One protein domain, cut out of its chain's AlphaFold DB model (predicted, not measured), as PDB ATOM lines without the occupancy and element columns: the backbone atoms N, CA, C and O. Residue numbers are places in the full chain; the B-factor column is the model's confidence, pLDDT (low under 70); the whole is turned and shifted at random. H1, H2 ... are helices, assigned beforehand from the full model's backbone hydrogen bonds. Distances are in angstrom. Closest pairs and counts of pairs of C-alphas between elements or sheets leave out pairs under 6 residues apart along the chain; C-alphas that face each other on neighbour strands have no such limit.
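AT A GLANCE: This is residues 492 to 640 of the 669 residues of the protein "DUF3490 domain-containing protein" of Capsicum annuum (UniProt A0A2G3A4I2). Two long helices, H3 and H4, meet near their ends as a V, with H1 side by side with H3 and with H2 and H7 crossing each other between the V's arms. H6 packs on the later part of H4, H5 lies at the far end beyond it, and the long link of residues 550 to 561 lies at the corner of the V. The printed part has 149 residues with seven named helices, H1 to H7 in that order, and no named strand; the class is all helix. It is compact, with a radius of gyration of the C-alphas of 16.3 A, and it spans 44 by 37 by 25 A.

HOW THE PARTS SIT: H1, residues 492 to 508, touches H3, residues 529 to 549, at a shallow tilt of 28 degrees, the same way; their closest C-alphas, of Ile 502 and Ile 537, are 5.9 A apart. H2, residues 513 to 522, is close to H1 but not clearly touching, with the C-alphas of Trp 506 and Arg 516 7.3 A apart. H2 touches H7, residues 621 to 635, at a steep tilt of 69 degrees, only just short of about perpendicular; the closest C-alphas, of Thr 517 and Ala 628, are 4.6 A apart. H3 is close to H4, residues 562 to 583, but not clearly touching; the closest C-alphas, of Phe 547 and Leu 562, are 5.8 A apart. H4 touches H6, residues 605 to 612, with residues 573 to 581 alone, at a steep tilt of 43 degrees, opposite ways; the closest C-alphas, of Ser 577 and Arg 606, are 5.0 A apart. H4 touches H7 with residues 576 to 583 alone; the closest C-alphas, of Gln 579 and Leu 634, are 5.8 A apart. H5, residues 586 to 595, touches no helix, and the closest C-alphas of H5 and H6, of Tyr 593 and Leu 609, are 7.1 A apart. H1 and H7 are apart, and so are H3 and H7. Every O i to N i+4 pair is within hydrogen-bond range in H1, H2, H3, H5, H6 and H7; in H4 15 of 18 are.

IN THESE COORDINATES: H1 begins at C-alpha 492, (-22.968, 45.100, 69.169), and is 24.5 A long. H2 is 14.2 A long and H3 30.3 A. H4, the longest helix by residues, begins at C-alpha 562, (-25.095, 47.891, 37.210), and is 30.5 A long. H5 and H6 are short, and H7, 20.6 A long, ends at C-alpha 635, (-18.642, 27.052, 46.576).

THE WHOLE: The two C-alphas farthest apart, of Glu 551 and Ala 587, are 47.5 A from each other. The printed part has no cut. The link from H3 to H4 is long, and in it residues 554 to 555 pair with residues 558 to 559, antiparallel. The mean pLDDT of the printed part is 88.4; residues 551 to 553, 555 to 558 and 637 to 640 are under 70.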
ATOM      1  N   PRO A 492     -22.071  46.118  69.728       92.19
ATOM      2  CA  PRO A 492     -22.968  45.100  69.169       92.19
ATOM      3  C   PRO A 492     -24.212  45.653  68.450       92.19
ATOM      4  O   PRO A 492     -24.675  45.034  67.492       92.19
ATOM      5  N   ALA A 493     -24.755  46.799  68.875       90.62
ATOM      6  CA  ALA A 493     -25.892  47.438  68.211       90.62
ATOM      7  C   ALA A 493     -25.463  48.115  66.901       90.62
ATOM      8  O   ALA A 493     -26.081  47.886  65.859       90.62
ATOM      9  N   GLU A 494     -24.356  48.866  66.925       91.62
ATOM     10  CA  GLU A 494     -23.794  49.486  65.720       91.62
ATOM     11  C   GLU A 494     -23.327  48.444  64.706       91.62
ATOM     12  O   GLU A 494     -23.649  48.557  63.528       91.62
ATOM     13  N   PHE A 495     -22.680  47.363  65.146       93.88
ATOM     14  CA  PHE A 495     -22.343  46.234  64.284       93.88
ATOM     15  C   PHE A 495     -23.577  45.679  63.566       93.88
ATOM     16  O   PHE A 495     -23.519  45.436  62.363       93.88
ATOM     17  N   LYS A 496     -24.717  45.518  64.256       92.31
ATOM     18  CA  LYS A 496     -25.961  45.046  63.625       92.31
ATOM     19  C   LYS A 496     -26.576  46.080  62.681       92.31
ATOM     20  O   LYS A 496     -27.065  45.689  61.620       92.31
ATOM     21  N   ARG A 497     -26.491  47.376  62.999       94.00
ATOM     22  CA  ARG A 497     -26.903  48.473  62.106       94.00
ATOM     23  C   ARG A 497     -26.073  48.482  60.815       94.00
ATOM     24  O   ARG A 497     -26.640  48.421  59.728       94.00
ATOM     25  N   LEU A 498     -24.745  48.465  60.941       93.94
ATOM     26  CA  LEU A 498     -23.780  48.406  59.838       93.94
ATOM     27  C   LEU A 498     -23.941  47.113  59.018       93.94
ATOM     28  O   LEU A 498     -23.917  47.149  57.793       93.94
ATOM     29  N   GLN A 499     -24.157  45.967  59.673       94.25
ATOM     30  CA  GLN A 499     -24.383  44.676  59.013       94.25
ATOM     31  C   GLN A 499     -25.668  44.693  58.175       94.25
ATOM     32  O   GLN A 499     -25.652  44.218  57.040       94.25
ATOM     33  N   LYS A 500     -26.753  45.292  58.682       93.94
ATOM     34  CA  LYS A 500     -27.983  45.506  57.908       93.94
ATOM     35  C   LYS A 500     -27.733  46.415  56.695       93.94
ATOM     36  O   LYS A 500     -28.098  46.057  55.576       93.94
ATOM     37  N   GLU A 501     -27.062  47.547  56.907       94.94
ATOM     38  CA  GLU A 501     -26.739  48.545  55.876       94.94
ATOM     39  C   GLU A 501     -25.889  47.957  54.731       94.94
ATOM     40  O   GLU A 501     -26.248  48.088  53.558       94.94
ATOM     41  N   ILE A 502     -24.824  47.213  55.057       95.31
ATOM     42  CA  ILE A 502     -23.988  46.479  54.089       95.31
ATOM     43  C   ILE A 502     -24.827  45.497  53.264       95.31
ATOM     44  O   ILE A 502     -24.668  45.420  52.046       95.31
ATOM     45  N   ILE A 503     -25.747  44.764  53.895       94.62
ATOM     46  CA  ILE A 503     -26.582  43.780  53.198       94.62
ATOM     47  C   ILE A 503     -27.563  44.468  52.242       94.62
ATOM     48  O   ILE A 503     -27.742  43.993  51.119       94.62
ATOM     49  N   GLU A 504     -28.171  45.593  52.618       94.69
ATOM     50  CA  GLU A 504     -29.015  46.381  51.706       94.69
ATOM     51  C   GLU A 504     -28.210  46.930  50.516       94.69
ATOM     52  O   GLU A 504     -28.649  46.830  49.363       94.69
ATOM     53  N   LEU A 505     -26.989  47.413  50.762       94.62
ATOM     54  CA  LEU A 505     -26.071  47.869  49.719       94.62
ATOM     55  C   LEU A 505     -25.609  46.728  48.790       94.62
ATOM     56  O   LEU A 505     -25.593  46.913  47.572       94.62
ATOM     57  N   TRP A 506     -25.326  45.523  49.301       95.38
ATOM     58  CA  TRP A 506     -25.023  44.340  48.477       95.38
ATOM     59  C   TRP A 506     -26.167  43.965  47.528       95.38
ATOM     60  O   TRP A 506     -25.909  43.515  46.406       95.38
ATOM     61  N   HIS A 507     -27.423  44.139  47.951       93.62
ATOM     62  CA  HIS A 507     -28.582  43.929  47.083       93.62
ATOM     63  C   HIS A 507     -28.680  45.012  46.005       93.62
ATOM     64  O   HIS A 507     -28.809  44.672  44.830       93.62
ATOM     65  N   ALA A 508     -28.554  46.292  46.374       92.44
ATOM     66  CA  ALA A 508     -28.590  47.407  45.424       92.44
ATOM     67  C   ALA A 508     -27.477  47.306  44.361       92.44
ATOM     68  O   ALA A 508     -27.734  47.428  43.162       92.44
ATOM     69  N   CYS A 509     -26.252  47.003  44.791       91.12
ATOM     70  CA  CYS A 509     -25.073  46.893  43.935       91.12
ATOM     71  C   CYS A 509     -24.871  45.502  43.311       91.12
ATOM     72  O   CYS A 509     -23.833  45.280  42.701       91.12
ATOM     73  N   ASN A 510     -25.826  44.571  43.454       92.81
ATOM     74  CA  ASN A 510     -25.796  43.218  42.870       92.81
ATOM     75  C   ASN A 510     -24.488  42.425  43.125       92.81
ATOM     76  O   ASN A 510     -24.069  41.603  42.312       92.81
ATOM     77  N   VAL A 511     -23.862  42.627  44.289       93.44
ATOM     78  CA  VAL A 511     -22.556  42.036  44.646       93.44
ATOM     79  C   VAL A 511     -22.626  40.506  44.697       93.44
ATOM     80  O   VAL A 511     -23.652  39.953  45.107       93.44
ATOM     81  N   SER A 512     -21.545  39.824  44.301       93.50
ATOM     82  CA  SER A 512     -21.477  38.359  44.215       93.50
ATOM     83  C   SER A 512     -21.744  37.665  45.552       93.50
ATOM     84  O   SER A 512     -21.298  38.101  46.616       93.50
ATOM     85  N   LEU A 513     -22.481  36.559  45.508       93.69
ATOM     86  CA  LEU A 513     -22.869  35.769  46.675       93.69
ATOM     87  C   LEU A 513     -21.660  35.179  47.398       93.69
ATOM     88  O   LEU A 513     -21.683  35.095  48.627       93.69
ATOM     89  N   ALA A 514     -20.609  34.812  46.662       90.75
ATOM     90  CA  ALA A 514     -19.332  34.396  47.226       90.75
ATOM     91  C   ALA A 514     -18.729  35.488  48.130       90.75
ATOM     92  O   ALA A 514     -18.350  35.183  49.259       90.75
ATOM     93  N   HIS A 515     -18.718  36.755  47.693       92.31
ATOM     94  CA  HIS A 515     -18.218  37.882  48.495       92.31
ATOM     95  C   HIS A 515     -19.093  38.139  49.726       92.31
ATOM     96  O   HIS A 515     -18.566  38.173  50.836       92.31
ATOM     97  N   ARG A 516     -20.426  38.224  49.556       94.25
ATOM     98  CA  ARG A 516     -21.376  38.392  50.682       94.25
ATOM     99  C   ARG A 516     -21.159  37.333  51.762       94.25
ATOM    100  O   ARG A 516     -21.101  37.633  52.948       94.25
ATOM    101  N   THR A 517     -21.012  36.085  51.323       93.44
ATOM    102  CA  THR A 517     -20.821  34.911  52.180       93.44
ATOM    103  C   THR A 517     -19.470  34.931  52.882       93.44
ATOM    104  O   THR A 517     -19.410  34.714  54.088       93.44
ATOM    105  N   TYR A 518     -18.392  35.216  52.151       90.56
ATOM    106  CA  TYR A 518     -17.042  35.276  52.706       90.56
ATOM    107  C   TYR A 518     -16.917  36.388  53.758       90.56
ATOM    108  O   TYR A 518     -16.438  36.128  54.857       90.56
ATOM    109  N   PHE A 519     -17.445  37.584  53.472       92.88
ATOM    110  CA  PHE A 519     -17.498  38.706  54.415       92.88
ATOM    111  C   PHE A 519     -18.333  38.375  55.663       92.88
ATOM    112  O   PHE A 519     -17.855  38.518  56.786       92.88
ATOM    113  N   PHE A 520     -19.555  37.863  55.477       92.50
ATOM    114  CA  PHE A 520     -20.475  37.548  56.576       92.50
ATOM    115  C   PHE A 520     -19.957  36.460  57.533       92.50
ATOM    116  O   PHE A 520     -20.246  36.505  58.725       92.50
ATOM    117  N   LEU A 521     -19.196  35.478  57.037       90.12
ATOM    118  CA  LEU A 521     -18.640  34.406  57.874       90.12
ATOM    119  C   LEU A 521     -17.355  34.811  58.623       90.12
ATOM    120  O   LEU A 521     -16.987  34.138  59.591       90.12
ATOM    121  N   LEU A 522     -16.681  35.882  58.187       88.62
ATOM    122  CA  LEU A 522     -15.422  36.371  58.762       88.62
ATOM    123  C   LEU A 522     -15.604  37.481  59.802       88.62
ATOM    124  O   LEU A 522     -14.877  37.490  60.794       88.62
ATOM    125  N   PHE A 523     -16.573  38.376  59.603       90.44
ATOM    126  CA  PHE A 523     -16.861  39.480  60.521       90.44
ATOM    127  C   PHE A 523     -18.127  39.166  61.321       90.44
ATOM    128  O   PHE A 523     -19.240  39.187  60.792       90.44
ATOM    129  N   GLN A 524     -17.943  38.808  62.593       86.12
ATOM    130  CA  GLN A 524     -18.988  38.231  63.447       86.12
ATOM    131  C   GLN A 524     -19.473  39.195  64.541       86.12
ATOM    132  O   GLN A 524     -20.546  38.974  65.106       86.12
ATOM    133  N   GLY A 525     -18.739  40.288  64.782       87.50
ATOM    134  CA  GLY A 525     -19.096  41.331  65.746       87.50
ATOM    135  C   GLY A 525     -17.991  41.691  66.736       87.50
ATOM    136  O   GLY A 525     -18.288  42.316  67.753       87.50
ATOM    137  N   ASP A 526     -16.733  41.336  66.469       87.75
ATOM    138  CA  ASP A 526     -15.605  41.764  67.304       87.75
ATOM    139  C   ASP A 526     -15.367  43.272  67.137       87.75
ATOM    140  O   ASP A 526     -15.639  43.832  66.077       87.75
ATOM    141  N   SER A 527     -14.826  43.958  68.149       84.44
ATOM    142  CA  SER A 527     -14.535  45.404  68.049       84.44
ATOM    143  C   SER A 527     -13.520  45.742  66.948       84.44
ATOM    144  O   SER A 527     -13.533  46.845  66.406       84.44
ATOM    145  N   THR A 528     -12.680  44.777  66.563       86.69
ATOM    146  CA  THR A 528     -11.756  44.871  65.424       86.69
ATOM    147  C   THR A 528     -12.457  44.810  64.063       86.69
ATOM    148  O   THR A 528     -11.899  45.293  63.077       86.69
ATOM    149  N   ASP A 529     -13.689  44.293  63.990       90.00
ATOM    150  CA  ASP A 529     -14.461  44.220  62.743       90.00
ATOM    151  C   ASP A 529     -14.908  45.620  62.276       90.00
ATOM    152  O   ASP A 529     -15.150  45.821  61.087       90.00
ATOM    153  N   ALA A 530     -14.965  46.613  63.175       90.25
ATOM    154  CA  ALA A 530     -15.439  47.974  62.904       90.25
ATOM    155  C   ALA A 530     -14.792  48.635  61.675       90.25
ATOM    156  O   ALA A 530     -15.495  49.221  60.851       90.25
ATOM    157  N   ILE A 531     -13.474  48.485  61.508       91.00
ATOM    158  CA  ILE A 531     -12.738  49.047  60.365       91.00
ATOM    159  C   ILE A 531     -13.201  48.392  59.054       91.00
ATOM    160  O   ILE A 531     -13.445  49.086  58.070       91.00
ATOM    161  N   TYR A 532     -13.383  47.070  59.042       92.62
ATOM    162  CA  TYR A 532     -13.833  46.327  57.862       92.62
ATOM    163  C   TYR A 532     -15.289  46.644  57.499       92.62
ATOM    164  O   TYR A 532     -15.610  46.767  56.316       92.62
ATOM    165  N   MET A 533     -16.151  46.851  58.500       94.06
ATOM    166  CA  MET A 533     -17.532  47.302  58.301       94.06
ATOM    167  C   MET A 533     -17.576  48.717  57.698       94.06
ATOM    168  O   MET A 533     -18.262  48.932  56.698       94.06
ATOM    169  N   GLU A 534     -16.806  49.671  58.239       93.00
ATOM    170  CA  GLU A 534     -16.698  51.022  57.666       93.00
ATOM    171  C   GLU A 534     -16.139  51.002  56.229       93.00
ATOM    172  O   GLU A 534     -16.637  51.725  55.364       93.00
ATOM    173  N   VAL A 535     -15.110  50.189  55.955       93.88
ATOM    174  CA  VAL A 535     -14.474  50.092  54.627       93.88
ATOM    175  C   VAL A 535     -15.413  49.482  53.587       93.88
ATOM    176  O   VAL A 535     -15.502  50.012  52.479       93.88
ATOM    177  N   GLU A 536     -16.155  48.421  53.919       94.94
ATOM    178  CA  GLU A 536     -17.107  47.828  52.976       94.94
ATOM    179  C   GLU A 536     -18.293  48.768  52.707       94.94
ATOM    180  O   GLU A 536     -18.688  48.907  51.551       94.94
ATOM    181  N   ILE A 537     -18.798  49.513  53.700       94.88
ATOM    182  CA  ILE A 537     -19.801  50.564  53.436       94.88
ATOM    183  C   ILE A 537     -19.239  51.623  52.486       94.88
ATOM    184  O   ILE A 537     -19.892  51.930  51.491       94.88
ATOM    185  N   LYS A 538     -18.025  52.141  52.722       94.88
ATOM    186  CA  LYS A 538     -17.375  53.139  51.845       94.88
ATOM    187  C   LYS A 538     -17.183  52.610  50.413       94.88
ATOM    188  O   LYS A 538     -17.469  53.317  49.448       94.88
ATOM    189  N   ARG A 539     -16.779  51.344  50.255       94.94
ATOM    190  CA  ARG A 539     -16.654  50.666  48.952       94.94
ATOM    191  C   ARG A 539     -18.005  50.510  48.244       94.94
ATOM    192  O   ARG A 539     -18.101  50.750  47.040       94.94
ATOM    193  N   LEU A 540     -19.047  50.104  48.965       94.31
ATOM    194  CA  LEU A 540     -20.370  49.862  48.389       94.31
ATOM    195  C   LEU A 540     -21.148  51.150  48.099       94.31
ATOM    196  O   LEU A 540     -21.879  51.195  47.113       94.31
ATOM    197  N   THR A 541     -20.988  52.206  48.899       93.44
ATOM    198  CA  THR A 541     -21.585  53.517  48.602       93.44
ATOM    199  C   THR A 541     -20.931  54.151  47.379       93.44
ATOM    200  O   THR A 541     -21.659  54.614  46.506       93.44
ATOM    201  N   PHE A 542     -19.604  54.053  47.224       91.44
ATOM    202  CA  PHE A 542     -18.906  54.422  45.984       91.44
ATOM    203  C   PHE A 542     -19.402  53.619  44.764       91.44
ATOM    204  O   PHE A 542     -19.660  54.182  43.697       91.44
ATOM    205  N   LEU A 543     -19.606  52.304  44.912       90.38
ATOM    206  CA  LEU A 543     -20.148  51.459  43.840       90.38
ATOM    207  C   LEU A 543     -21.607  51.820  43.490       90.38
ATOM    208  O   LEU A 543     -22.002  51.793  42.327       90.38
ATOM    209  N   LYS A 544     -22.416  52.200  44.483       91.50
ATOM    210  CA  LYS A 544     -23.797  52.672  44.295       91.50
ATOM    211  C   LYS A 544     -23.844  54.038  43.606       91.50
ATOM    212  O   LYS A 544     -24.690  54.251  42.739       91.50
ATOM    213  N   ASP A 545     -22.950  54.947  43.978       90.00
ATOM    214  CA  ASP A 545     -22.828  56.292  43.413       90.00
ATOM    215  C   ASP A 545     -22.353  56.257  41.949       90.00
ATOM    216  O   ASP A 545     -23.030  56.793  41.073       90.00
ATOM    217  N   THR A 546     -21.277  55.526  41.644       87.50
ATOM    218  CA  THR A 546     -20.799  55.330  40.258       87.50
ATOM    219  C   THR A 546     -21.877  54.722  39.350       87.50
ATOM    220  O   THR A 546     -22.087  55.206  38.236       87.50
ATOM    221  N   PHE A 547     -22.640  53.734  39.840       88.00
ATOM    222  CA  PHE A 547     -23.814  53.202  39.134       88.00
ATOM    223  C   PHE A 547     -24.934  54.239  38.948       88.00
ATOM    224  O   PHE A 547     -25.573  54.249  37.896       88.00
ATOM    225  N   SER A 548     -25.170  55.110  39.933       88.25
ATOM    226  CA  SER A 548     -26.218  56.144  39.890       88.25
ATOM    227  C   SER A 548     -25.868  57.300  38.947       88.25
ATOM    228  O   SER A 548     -26.745  57.824  38.264       88.25
ATOM    229  N   ARG A 549     -24.582  57.660  38.857       84.25
ATOM    230  CA  ARG A 549     -24.050  58.655  37.912       84.25
ATOM    231  C   ARG A 549     -23.991  58.136  36.468       84.25
ATOM    232  O   ARG A 549     -23.858  58.929  35.541       84.25
ATOM    233  N   GLY A 550     -24.084  56.817  36.264       72.06
ATOM    234  CA  GLY A 550     -23.976  56.182  34.945       72.06
ATOM    235  C   GLY A 550     -22.582  56.305  34.315       72.06
ATOM    236  O   GLY A 550     -22.427  56.129  33.105       72.06
ATOM    237  N   GLU A 551     -21.572  56.633  35.120       68.81
ATOM    238  CA  GLU A 551     -20.212  56.886  34.659       68.81
ATOM    239  C   GLU A 551     -19.518  55.580  34.263       68.81
ATOM    240  O   GLU A 551     -19.536  54.595  35.002       68.81
ATOM    241  N   LYS A 552     -18.840  55.582  33.110       65.81
ATOM    242  CA  LYS A 552     -18.043  54.441  32.634       65.81
ATOM    243  C   LYS A 552     -16.695  54.367  33.356       65.81
ATOM    244  O   LYS A 552     -15.645  54.418  32.723       65.81
ATOM    245  N   THR A 553     -16.727  54.255  34.683       63.44
ATOM    246  CA  THR A 553     -15.525  54.025  35.490       63.44
ATOM    247  C   THR A 553     -14.906  52.682  35.096       63.44
ATOM    248  O   THR A 553     -15.514  51.621  35.257       63.44
ATOM    249  N   VAL A 554     -13.709  52.725  34.508       70.50
ATOM    250  CA  VAL A 554     -12.956  51.522  34.138       70.50
ATOM    251  C   VAL A 554     -12.019  51.176  35.286       70.50
ATOM    252  O   VAL A 554     -11.049  51.885  35.534       70.50
ATOM    253  N   VAL A 555     -12.305  50.073  35.974       62.16
ATOM    254  CA  VAL A 555     -11.469  49.522  37.047       62.16
ATOM    255  C   VAL A 555     -10.926  48.180  36.568       62.16
ATOM    256  O   VAL A 555     -11.668  47.359  36.033       62.16
ATOM    257  N   ASN A 556      -9.613  47.977  36.690       55.97
ATOM    258  CA  ASN A 556      -8.910  46.759  36.257       55.97
ATOM    259  C   ASN A 556      -9.233  46.321  34.806       55.97
ATOM    260  O   ASN A 556      -9.259  45.135  34.486       55.97
ATOM    261  N   GLY A 557      -9.501  47.285  33.915       60.16
ATOM    262  CA  GLY A 557      -9.857  47.047  32.510       60.16
ATOM    263  C   GLY A 557     -11.332  46.706  32.246       60.16
ATOM    264  O   GLY A 557     -11.739  46.687  31.085       60.16
ATOM    265  N   ARG A 558     -12.164  46.500  33.277       63.69
ATOM    266  CA  ARG A 558     -13.621  46.341  33.139       63.69
ATOM    267  C   ARG A 558     -14.348  47.651  33.426       63.69
ATOM    268  O   ARG A 558     -14.020  48.372  34.360       63.69
ATOM    269  N   THR A 559     -15.369  47.961  32.625       71.31
ATOM    270  CA  THR A 559     -16.284  49.074  32.930       71.31
ATOM    271  C   THR A 559     -17.249  48.624  34.021       71.31
ATOM    272  O   THR A 559     -18.042  47.709  33.786       71.31
ATOM    273  N   LEU A 560     -17.219  49.267  35.188       73.94
ATOM    274  CA  LEU A 560     -18.195  49.006  36.240       73.94
ATOM    275  C   LEU A 560     -19.583  49.445  35.754       73.94
ATOM    276  O   LEU A 560     -19.791  50.581  35.336       73.94
ATOM    277  N   SER A 561     -20.543  48.521  35.764       83.62
ATOM    278  CA  SER A 561     -21.904  48.778  35.293       83.62
ATOM    279  C   SER A 561     -22.913  47.929  36.053       83.62
ATOM    280  O   SER A 561     -22.722  46.722  36.211       83.62
ATOM    281  N   LEU A 562     -24.025  48.546  36.459       87.00
ATOM    282  CA  LEU A 562     -25.095  47.891  37.210       87.00
ATOM    283  C   LEU A 562     -25.677  46.677  36.466       87.00
ATOM    284  O   LEU A 562     -25.862  45.623  37.067       87.00
ATOM    285  N   GLU A 563     -25.919  46.775  35.153       86.56
ATOM    286  CA  GLU A 563     -26.404  45.629  34.360       86.56
ATOM    287  C   GLU A 563     -25.281  44.623  34.033       86.56
ATOM    288  O   GLU A 563     -25.581  43.481  33.697       86.56
ATOM    289  N   GLY A 564     -24.004  44.998  34.180       86.44
ATOM    290  CA  GLY A 564     -22.872  44.062  34.184       86.44
ATOM    291  C   GLY A 564     -22.895  43.186  35.436       86.44
ATOM    292  O   GLY A 564     -23.169  41.994  35.349       86.44
ATOM    293  N   SER A 565     -22.777  43.802  36.614       87.81
ATOM    294  CA  SER A 565     -22.840  43.107  37.909       87.81
ATOM    295  C   SER A 565     -24.121  42.271  38.075       87.81
ATOM    296  O   SER A 565     -24.083  41.116  38.499       87.81
ATOM    297  N   LYS A 566     -25.273  42.798  37.644       90.81
ATOM    298  CA  LYS A 566     -26.549  42.072  37.641       90.81
ATOM    299  C   LYS A 566     -26.577  40.910  36.630       90.81
ATOM    300  O   LYS A 566     -27.408  40.020  36.797       90.81
ATOM    301  N   LYS A 567     -25.741  40.873  35.581       91.38
ATOM    302  CA  LYS A 567     -25.537  39.678  34.726       91.38
ATOM    303  C   LYS A 567     -24.638  38.659  35.420       91.38
ATOM    304  O   LYS A 567     -24.993  37.483  35.440       91.38
ATOM    305  N   ASP A 568     -23.550  39.109  36.035       90.38
ATOM    306  CA  ASP A 568     -22.596  38.243  36.733       90.38
ATOM    307  C   ASP A 568     -23.273  37.496  37.894       90.38
ATOM    308  O   ASP A 568     -23.177  36.272  37.985       90.38
ATOM    309  N   LEU A 569     -24.092  38.194  38.690       93.31
ATOM    310  CA  LEU A 569     -24.913  37.601  39.754       93.31
ATOM    311  C   LEU A 569     -25.937  36.572  39.223       93.31
ATOM    312  O   LEU A 569     -26.237  35.583  39.897       93.31
ATOM    313  N   ARG A 570     -26.471  36.766  38.003       92.81
ATOM    314  CA  ARG A 570     -27.357  35.781  37.348       92.81
ATOM    315  C   ARG A 570     -26.588  34.524  36.940       92.81
ATOM    316  O   ARG A 570     -27.124  33.427  37.099       92.81
ATOM    317  N   GLU A 571     -25.357  34.647  36.444       93.56
ATOM    318  CA  GLU A 571     -24.548  33.469  36.106       93.56
ATOM    319  C   GLU A 571     -24.005  32.760  37.351       93.56
ATOM    320  O   GLU A 571     -24.075  31.537  37.412       93.56
ATOM    321  N   GLU A 572     -23.598  33.479  38.398       94.50
ATOM    322  CA  GLU A 572     -23.224  32.885  39.688       94.50
ATOM    323  C   GLU A 572     -24.364  32.027  40.269       94.50
ATOM    324  O   GLU A 572     -24.150  30.864  40.622       94.50
ATOM    325  N   LYS A 573     -25.607  32.533  40.270       94.44
ATOM    326  CA  LYS A 573     -26.789  31.755  40.690       94.44
ATOM    327  C   LYS A 573     -27.033  30.521  39.802       94.44
ATOM    328  O   LYS A 573     -27.385  29.455  40.314       94.44
ATOM    329  N   ARG A 574     -26.758  30.586  38.492       94.25
ATOM    330  CA  ARG A 574     -26.772  29.401  37.603       94.25
ATOM    331  C   ARG A 574     -25.622  28.427  37.889       94.25
ATOM    332  O   ARG A 574     -25.813  27.220  37.765       94.25
ATOM    333  N   MET A 575     -24.437  28.900  38.277       94.12
ATOM    334  CA  MET A 575     -23.334  28.025  38.689       94.12
ATOM    335  C   MET A 575     -23.659  27.308  40.003       94.12
ATOM    336  O   MET A 575     -23.469  26.095  40.098       94.12
ATOM    337  N   LEU A 576     -24.249  28.004  40.978       94.12
ATOM    338  CA  LEU A 576     -24.715  27.397  42.228       94.12
ATOM    339  C   LEU A 576     -25.812  26.347  41.990       94.12
ATOM    340  O   LEU A 576     -25.747  25.274  42.585       94.12
ATOM    341  N   SER A 577     -26.753  26.558  41.060       94.38
ATOM    342  CA  SER A 577     -27.768  25.538  40.719       94.38
ATOM    343  C   SER A 577     -27.179  24.260  40.088       94.38
ATOM    344  O   SER A 577     -27.742  23.165  40.240       94.38
ATOM    345  N   LYS A 578     -26.006  24.366  39.443       93.31
ATOM    346  CA  LYS A 578     -25.188  23.225  38.994       93.31
ATOM    347  C   LYS A 578     -24.459  22.570  40.179       93.31
ATOM    348  O   LYS A 578     -24.492  21.345  40.294       93.31
ATOM    349  N   GLN A 579     -23.865  23.349  41.093       92.19
ATOM    350  CA  GLN A 579     -23.191  22.814  42.291       92.19
ATOM    351  C   GLN A 579     -24.151  22.128  43.272       92.19
ATOM    352  O   GLN A 579     -23.778  21.116  43.856       92.19
ATOM    353  N   ILE A 580     -25.404  22.585  43.390       93.44
ATOM    354  CA  ILE A 580     -26.442  21.949  44.225       93.44
ATOM    355  C   ILE A 580     -26.617  20.464  43.869       93.44
ATOM    356  O   ILE A 580     -26.836  19.660  44.764       93.44
ATOM    357  N   GLN A 581     -26.459  20.069  42.599       89.06
ATOM    358  CA  GLN A 581     -26.501  18.654  42.191       89.06
ATOM    359  C   GLN A 581     -25.201  17.885  42.499       89.06
ATOM    360  O   GLN A 581     -25.240  16.668  42.633       89.06
ATOM    361  N   LYS A 582     -24.051  18.569  42.585       90.31
ATOM    362  CA  LYS A 582     -22.719  17.953  42.747       90.31
ATOM    363  C   LYS A 582     -22.221  17.881  44.194       90.31
ATOM    364  O   LYS A 582     -21.313  17.108  44.476       90.31
ATOM    365  N   LYS A 583     -22.743  18.734  45.081       90.62
ATOM    366  CA  LYS A 583     -22.221  18.967  46.442       90.62
ATOM    367  C   LYS A 583     -23.178  18.563  47.569       90.62
ATOM    368  O   LYS A 583     -22.776  18.633  48.725       90.62
ATOM    369  N   LEU A 584     -24.416  18.180  47.248       91.31
ATOM    370  CA  LEU A 584     -25.465  17.846  48.216       91.31
ATOM    371  C   LEU A 584     -26.139  16.515  47.856       91.31
ATOM    372  O   LEU A 584     -26.504  16.281  46.697       91.31
ATOM    373  N   SER A 585     -26.344  15.672  48.865       93.19
ATOM    374  CA  SER A 585     -27.086  14.409  48.765       93.19
ATOM    375  C   SER A 585     -28.578  14.620  48.452       93.19
ATOM    376  O   SER A 585     -29.081  15.743  48.476       93.19
ATOM    377  N   GLU A 586     -29.305  13.538  48.146       91.56
ATOM    378  CA  GLU A 586     -30.760  13.573  47.906       91.56
ATOM    379  C   GLU A 586     -31.511  14.211  49.089       91.56
ATOM    380  O   GLU A 586     -32.157  15.246  48.924       91.56
ATOM    381  N   ALA A 587     -31.314  13.673  50.297       92.44
ATOM    382  CA  ALA A 587     -31.987  14.116  51.518       92.44
ATOM    383  C   ALA A 587     -31.639  15.563  51.919       92.44
ATOM    384  O   ALA A 587     -32.507  16.307  52.378       92.44
ATOM    385  N   GLU A 588     -30.396  16.011  51.709       93.12
ATOM    386  CA  GLU A 588     -30.020  17.418  51.918       93.12
ATOM    387  C   GLU A 588     -30.724  18.340  50.918       93.12
ATOM    388  O   GLU A 588     -31.205  19.406  51.293       93.12
ATOM    389  N   ARG A 589     -30.829  17.933  49.646       93.81
ATOM    390  CA  ARG A 589     -31.545  18.716  48.631       93.81
ATOM    391  C   ARG A 589     -33.033  18.813  48.964       93.81
ATOM    392  O   ARG A 589     -33.591  19.903  48.891       93.81
ATOM    393  N   GLU A 590     -33.663  17.707  49.346       93.25
ATOM    394  CA  GLU A 590     -35.095  17.658  49.667       93.25
ATOM    395  C   GLU A 590     -35.448  18.420  50.946       93.25
ATOM    396  O   GLU A 590     -36.362  19.246  50.923       93.25
ATOM    397  N   SER A 591     -34.688  18.232  52.028       94.31
ATOM    398  CA  SER A 591     -34.877  18.999  53.268       94.31
ATOM    399  C   SER A 591     -34.673  20.503  53.056       94.31
ATOM    400  O   SER A 591     -35.433  21.298  53.611       94.31
ATOM    401  N   LEU A 592     -33.735  20.913  52.192       93.38
ATOM    402  CA  LEU A 592     -33.602  22.310  51.771       93.38
ATOM    403  C   LEU A 592     -34.800  22.798  50.948       93.38
ATOM    404  O   LEU A 592     -35.289  23.890  51.222       93.38
ATOM    405  N   TYR A 593     -35.327  22.029  49.986       94.69
ATOM    406  CA  TYR A 593     -36.529  22.452  49.251       94.69
ATOM    407  C   TYR A 593     -37.733  22.639  50.189       94.69
ATOM    408  O   TYR A 593     -38.419  23.656  50.088       94.69
ATOM    409  N   ILE A 594     -37.938  21.730  51.149       93.12
ATOM    410  CA  ILE A 594     -38.995  21.845  52.167       93.12
ATOM    411  C   ILE A 594     -38.773  23.097  53.031       93.12
ATOM    412  O   ILE A 594     -39.644  23.967  53.080       93.12
ATOM    413  N   LYS A 595     -37.592  23.236  53.654       92.00
ATOM    414  CA  LYS A 595     -37.238  24.362  54.543       92.00
ATOM    415  C   LYS A 595     -37.347  25.725  53.852       92.00
ATOM    416  O   LYS A 595     -37.724  26.702  54.486       92.00
ATOM    417  N   TRP A 596     -37.049  25.792  52.554       91.56
ATOM    418  CA  TRP A 596     -37.064  27.028  51.767       91.56
ATOM    419  C   TRP A 596     -38.381  27.248  51.005       91.56
ATOM    420  O   TRP A 596     -38.453  28.151  50.166       91.56
ATOM    421  N   GLY A 597     -39.429  26.452  51.251       90.06
ATOM    422  CA  GLY A 597     -40.737  26.614  50.608       90.06
ATOM    423  C   GLY A 597     -40.665  26.487  49.082       90.06
ATOM    424  O   GLY A 597     -41.065  27.396  48.350       90.06
ATOM    425  N   ILE A 598     -40.072  25.393  48.604       92.25
ATOM    426  CA  ILE A 598     -39.947  25.014  47.194       92.25
ATOM    427  C   ILE A 598     -40.584  23.631  47.046       92.25
ATOM    428  O   ILE A 598     -40.169  22.676  47.696       92.25
ATOM    429  N   GLY A 599     -41.588  23.502  46.177       90.06
ATOM    430  CA  GLY A 599     -42.214  22.204  45.926       90.06
ATOM    431  C   GLY A 599     -41.194  21.197  45.388       90.06
ATOM    432  O   GLY A 599     -40.526  21.475  44.392       90.06
ATOM    433  N   ILE A 600     -41.094  20.019  46.011       89.38
ATOM    434  CA  ILE A 600     -40.142  18.959  45.623       89.38
ATOM    435  C   ILE A 600     -40.334  18.578  44.143       89.38
ATOM    436  O   ILE A 600     -39.365  18.427  43.400       89.38
ATOM    437  N   ASN A 601     -41.584  18.558  43.674       85.25
ATOM    438  CA  ASN A 601     -41.959  18.233  42.292       85.25
ATOM    439  C   ASN A 601     -41.841  19.432  41.319       85.25
ATOM    440  O   ASN A 601     -42.268  19.352  40.169       85.25
ATOM    441  N   SER A 602     -41.288  20.570  41.758       89.38
ATOM    442  CA  SER A 602     -41.153  21.777  40.936       89.38
ATOM    443  C   SER A 602     -40.073  21.611  39.862       89.38
ATOM    444  O   SER A 602     -38.906  21.314  40.155       89.38
ATOM    445  N   LYS A 603     -40.434  21.880  38.598       89.00
ATOM    446  CA  LYS A 603     -39.449  22.070  37.524       89.00
ATOM    447  C   LYS A 603     -38.472  23.175  37.933       89.00
ATOM    448  O   LYS A 603     -38.864  24.161  38.546       89.00
ATOM    449  N   ARG A 604     -37.187  23.004  37.605       89.44
ATOM    450  CA  ARG A 604     -36.103  23.940  37.967       89.44
ATOM    451  C   ARG A 604     -35.926  24.195  39.484       89.44
ATOM    452  O   ARG A 604     -35.247  25.152  39.835       89.44
ATOM    453  N   ARG A 605     -36.383  23.307  40.390       92.88
ATOM    454  CA  ARG A 605     -36.200  23.415  41.868       92.88
ATOM    455  C   ARG A 605     -34.799  23.851  42.345       92.88
ATOM    456  O   ARG A 605     -34.683  24.651  43.269       92.88
ATOM    457  N   ARG A 606     -33.734  23.396  41.669       92.56
ATOM    458  CA  ARG A 606     -32.333  23.802  41.921       92.56
ATOM    459  C   ARG A 606     -32.039  25.267  41.591       92.56
ATOM    460  O   ARG A 606     -31.261  25.899  42.296       92.56
ATOM    461  N   LEU A 607     -32.634  25.784  40.514       92.56
ATOM    462  CA  LEU A 607     -32.548  27.194  40.141       92.56
ATOM    463  C   LEU A 607     -33.342  28.033  41.142       92.56
ATOM    464  O   LEU A 607     -32.763  28.943  41.706       92.56
ATOM    465  N   HIS A 608     -34.583  27.650  41.468       93.88
ATOM    466  CA  HIS A 608     -35.401  28.360  42.461       93.88
ATOM    467  C   HIS A 608     -34.715  28.452  43.839       93.88
ATOM    468  O   HIS A 608     -34.803  29.482  44.503       93.88
ATOM    469  N   LEU A 609     -33.988  27.409  44.268       94.12
ATOM    470  CA  LEU A 609     -33.186  27.459  45.496       94.12
ATOM    471  C   LEU A 609     -32.019  28.448  45.368       94.12
ATOM    472  O   LEU A 609     -31.874  29.326  46.214       94.12
ATOM    473  N   ALA A 610     -31.237  28.371  44.285       93.56
ATOM    474  CA  ALA A 610     -30.154  29.322  44.025       93.56
ATOM    475  C   ALA A 610     -30.651  30.768  43.815       93.56
ATOM    476  O   ALA A 610     -29.940  31.723  44.120       93.56
ATOM    477  N   GLU A 611     -31.882  30.942  43.340       92.44
ATOM    478  CA  GLU A 611     -32.557  32.228  43.205       92.44
ATOM    479  C   GLU A 611     -32.973  32.795  44.559       92.44
ATOM    480  O   GLU A 611     -32.755  33.985  44.746       92.44
ATOM    481  N   LYS A 612     -33.453  31.980  45.514       92.38
ATOM    482  CA  LYS A 612     -33.772  32.415  46.891       92.38
ATOM    483  C   LYS A 612     -32.545  32.659  47.789       92.38
ATOM    484  O   LYS A 612     -32.675  33.352  48.804       92.38
ATOM    485  N   LEU A 613     -31.368  32.106  47.465       93.62
ATOM    486  CA  LEU A 613     -30.116  32.405  48.181       93.62
ATOM    487  C   LEU A 613     -29.860  33.917  48.171       93.62
ATOM    488  O   LEU A 613     -29.819  34.525  47.097       93.62
ATOM    489  N   TRP A 614     -29.680  34.511  49.358       93.06
ATOM    490  CA  TRP A 614     -29.548  35.965  49.530       93.06
ATOM    491  C   TRP A 614     -30.665  36.752  48.806       93.06
ATOM    492  O   TRP A 614     -30.397  37.589  47.943       93.06
ATOM    493  N   SER A 615     -31.925  36.430  49.127       86.38
ATOM    494  CA  SER A 615     -33.119  37.150  48.641       86.38
ATOM    495  C   SER A 615     -34.065  37.655  49.726       86.38
ATOM    496  O   SER A 615     -34.979  38.411  49.397       86.38
ATOM    497  N   SER A 616     -33.888  37.262  50.992       77.38
ATOM    498  CA  SER A 616     -34.630  37.910  52.078       77.38
ATOM    499  C   SER A 616     -34.068  39.310  52.333       77.38
ATOM    500  O   SER A 616     -32.895  39.582  52.063       77.38
ATOM    501  N   LYS A 617     -34.918  40.213  52.830       70.06
ATOM    502  CA  LYS A 617     -34.490  41.558  53.233       70.06
ATOM    503  C   LYS A 617     -33.566  41.471  54.448       70.06
ATOM    504  O   LYS A 617     -33.565  40.474  55.166       70.06
ATOM    505  N   ALA A 618     -32.811  42.539  54.693       72.31
ATOM    506  CA  ALA A 618     -31.766  42.588  55.713       72.31
ATOM    507  C   ALA A 618     -32.261  42.482  57.179       72.31
ATOM    508  O   ALA A 618     -31.457  42.529  58.103       72.31
ATOM    509  N   ASP A 619     -33.570  42.313  57.391       74.56
ATOM    510  CA  ASP A 619     -34.195  42.003  58.680       74.56
ATOM    511  C   ASP A 619     -34.114  40.505  59.049       74.56
ATOM    512  O   ASP A 619     -34.059  40.157  60.228       74.56
ATOM    513  N   ASP A 620     -34.084  39.597  58.064       86.69
ATOM    514  CA  ASP A 620     -34.094  38.144  58.295       86.69
ATOM    515  C   ASP A 620     -32.675  37.567  58.371       86.69
ATOM    516  O   ASP A 620     -32.160  36.895  57.465       86.69
ATOM    517  N   MET A 621     -32.029  37.840  59.503       87.62
ATOM    518  CA  MET A 621     -30.671  37.379  59.794       87.62
ATOM    519  C   MET A 621     -30.535  35.847  59.794       87.62
ATOM    520  O   MET A 621     -29.437  35.335  59.562       87.62
ATOM    521  N   ASN A 622     -31.629  35.103  59.991       90.38
ATOM    522  CA  ASN A 622     -31.629  33.642  59.940       90.38
ATOM    523  C   ASN A 622     -31.514  33.153  58.489       90.38
ATOM    524  O   ASN A 622     -30.604  32.385  58.178       90.38
ATOM    525  N   HIS A 623     -32.351  33.660  57.575       91.81
ATOM    526  CA  HIS A 623     -32.242  33.367  56.136       91.81
ATOM    527  C   HIS A 623     -30.893  33.799  55.559       91.81
ATOM    528  O   HIS A 623     -30.345  33.119  54.689       91.81
ATOM    529  N   ILE A 624     -30.327  34.908  56.041       93.12
ATOM    530  CA  ILE A 624     -28.982  35.367  55.668       93.12
ATOM    531  C   ILE A 624     -27.906  34.375  56.133       93.12
ATOM    532  O   ILE A 624     -27.081  33.952  55.323       93.12
ATOM    533  N   THR A 625     -27.943  33.945  57.397       92.56
ATOM    534  CA  THR A 625     -26.975  32.984  57.959       92.56
ATOM    535  C   THR A 625     -27.036  31.634  57.235       92.56
ATOM    536  O   THR A 625     -26.008  31.076  56.848       92.56
ATOM    537  N   GLU A 626     -28.245  31.144  56.966       92.69
ATOM    538  CA  GLU A 626     -28.498  29.924  56.188       92.69
ATOM    539  C   GLU A 626     -28.060  30.072  54.721       92.69
ATOM    540  O   GLU A 626     -27.459  29.153  54.161       92.69
ATOM    541  N   SER A 627     -28.288  31.241  54.104       94.25
ATOM    542  CA  SER A 627     -27.782  31.561  52.759       94.25
ATOM    543  C   SER A 627     -26.256  31.510  52.716       94.25
ATOM    544  O   SER A 627     -25.698  30.921  51.792       94.25
ATOM    545  N   ALA A 628     -25.579  32.102  53.705       93.88
ATOM    546  CA  ALA A 628     -24.124  32.118  53.796       93.88
ATOM    547  C   ALA A 628     -23.558  30.700  53.973       93.88
ATOM    548  O   ALA A 628     -22.705  30.276  53.194       93.88
ATOM    549  N   TYR A 629     -24.072  29.923  54.932       92.62
ATOM    550  CA  TYR A 629     -23.624  28.545  55.153       92.62
ATOM    551  C   TYR A 629     -23.814  27.664  53.904       92.62
ATOM    552  O   TYR A 629     -22.902  26.934  53.501       92.62
ATOM    553  N   LEU A 630     -24.971  27.771  53.240       93.19
ATOM    554  CA  LEU A 630     -25.266  26.997  52.036       93.19
ATOM    555  C   LEU A 630     -24.398  27.426  50.841       93.19
ATOM    556  O   LEU A 630     -23.847  26.561  50.161       93.19
ATOM    557  N   VAL A 631     -24.201  28.729  50.605       93.69
ATOM    558  CA  VAL A 631     -23.280  29.216  49.558       93.69
ATOM    559  C   VAL A 631     -21.849  28.757  49.832       93.69
ATOM    560  O   VAL A 631     -21.194  28.290  48.902       93.69
ATOM    561  N   ALA A 632     -21.372  28.807  51.081       92.00
ATOM    562  CA  ALA A 632     -20.022  28.364  51.424       92.00
ATOM    563  C   ALA A 632     -19.815  26.878  51.092       92.00
ATOM    564  O   ALA A 632     -18.906  26.532  50.332       92.00
ATOM    565  N   LYS A 633     -20.732  26.012  51.547       90.75
ATOM    566  CA  LYS A 633     -20.723  24.567  51.263       90.75
ATOM    567  C   LYS A 633     -20.780  24.248  49.761       90.75
ATOM    568  O   LYS A 633     -20.108  23.324  49.301       90.75
ATOM    569  N   LEU A 634     -21.543  25.020  48.982       90.00
ATOM    570  CA  LEU A 634     -21.660  24.858  47.526       90.00
ATOM    571  C   LEU A 634     -20.421  25.344  46.760       90.00
ATOM    572  O   LEU A 634     -19.995  24.689  45.806       90.00
ATOM    573  N   ALA A 635     -19.845  26.473  47.171       85.25
ATOM    574  CA  ALA A 635     -18.642  27.052  46.576       85.25
ATOM    575  C   ALA A 635     -17.353  26.314  46.990       85.25
ATOM    576  O   ALA A 635     -16.331  26.443  46.319       85.25
ATOM    577  N   GLY A 636     -17.391  25.528  48.071       79.12
ATOM    578  CA  GLY A 636     -16.193  24.958  48.691       79.12
ATOM    579  C   GLY A 636     -15.391  25.985  49.497       79.12
ATOM    580  O   GLY A 636     -14.207  25.767  49.745       79.12
ATOM    581  N   LEU A 637     -16.026  27.094  49.893       67.00
ATOM    582  CA  LEU A 637     -15.459  28.017  50.869       67.00
ATOM    583  C   LEU A 637     -15.467  27.343  52.248       67.00
ATOM    584  O   LEU A 637     -16.326  26.515  52.553       67.00
ATOM    585  N   MET A 638     -14.453  27.671  53.042       58.56
ATOM    586  CA  MET A 638     -14.099  26.977  54.279       58.56
ATOM    587  C   MET A 638     -15.200  27.030  55.351       58.56
ATOM    588  O   MET A 638     -16.044  27.925  55.354       58.56
ATOM    589  N   GLU A 639     -15.172  26.066  56.276       57.72
ATOM    590  CA  GLU A 639     -16.094  26.019  57.415       57.72
ATOM    591  C   GLU A 639     -16.067  27.332  58.232       57.72
ATOM    592  O   GLU A 639     -14.986  27.905  58.427       57.72
ATOM    593  N   PRO A 640     -17.226  27.801  58.741       53.06
ATOM    594  CA  PRO A 640     -17.314  29.023  59.540       53.06
ATOM    595  C   PRO A 640     -16.314  29.055  60.703       53.06
ATOM    596  O   PRO A 640     -16.094  28.049  61.377       53.06
TER     597      PRO A 640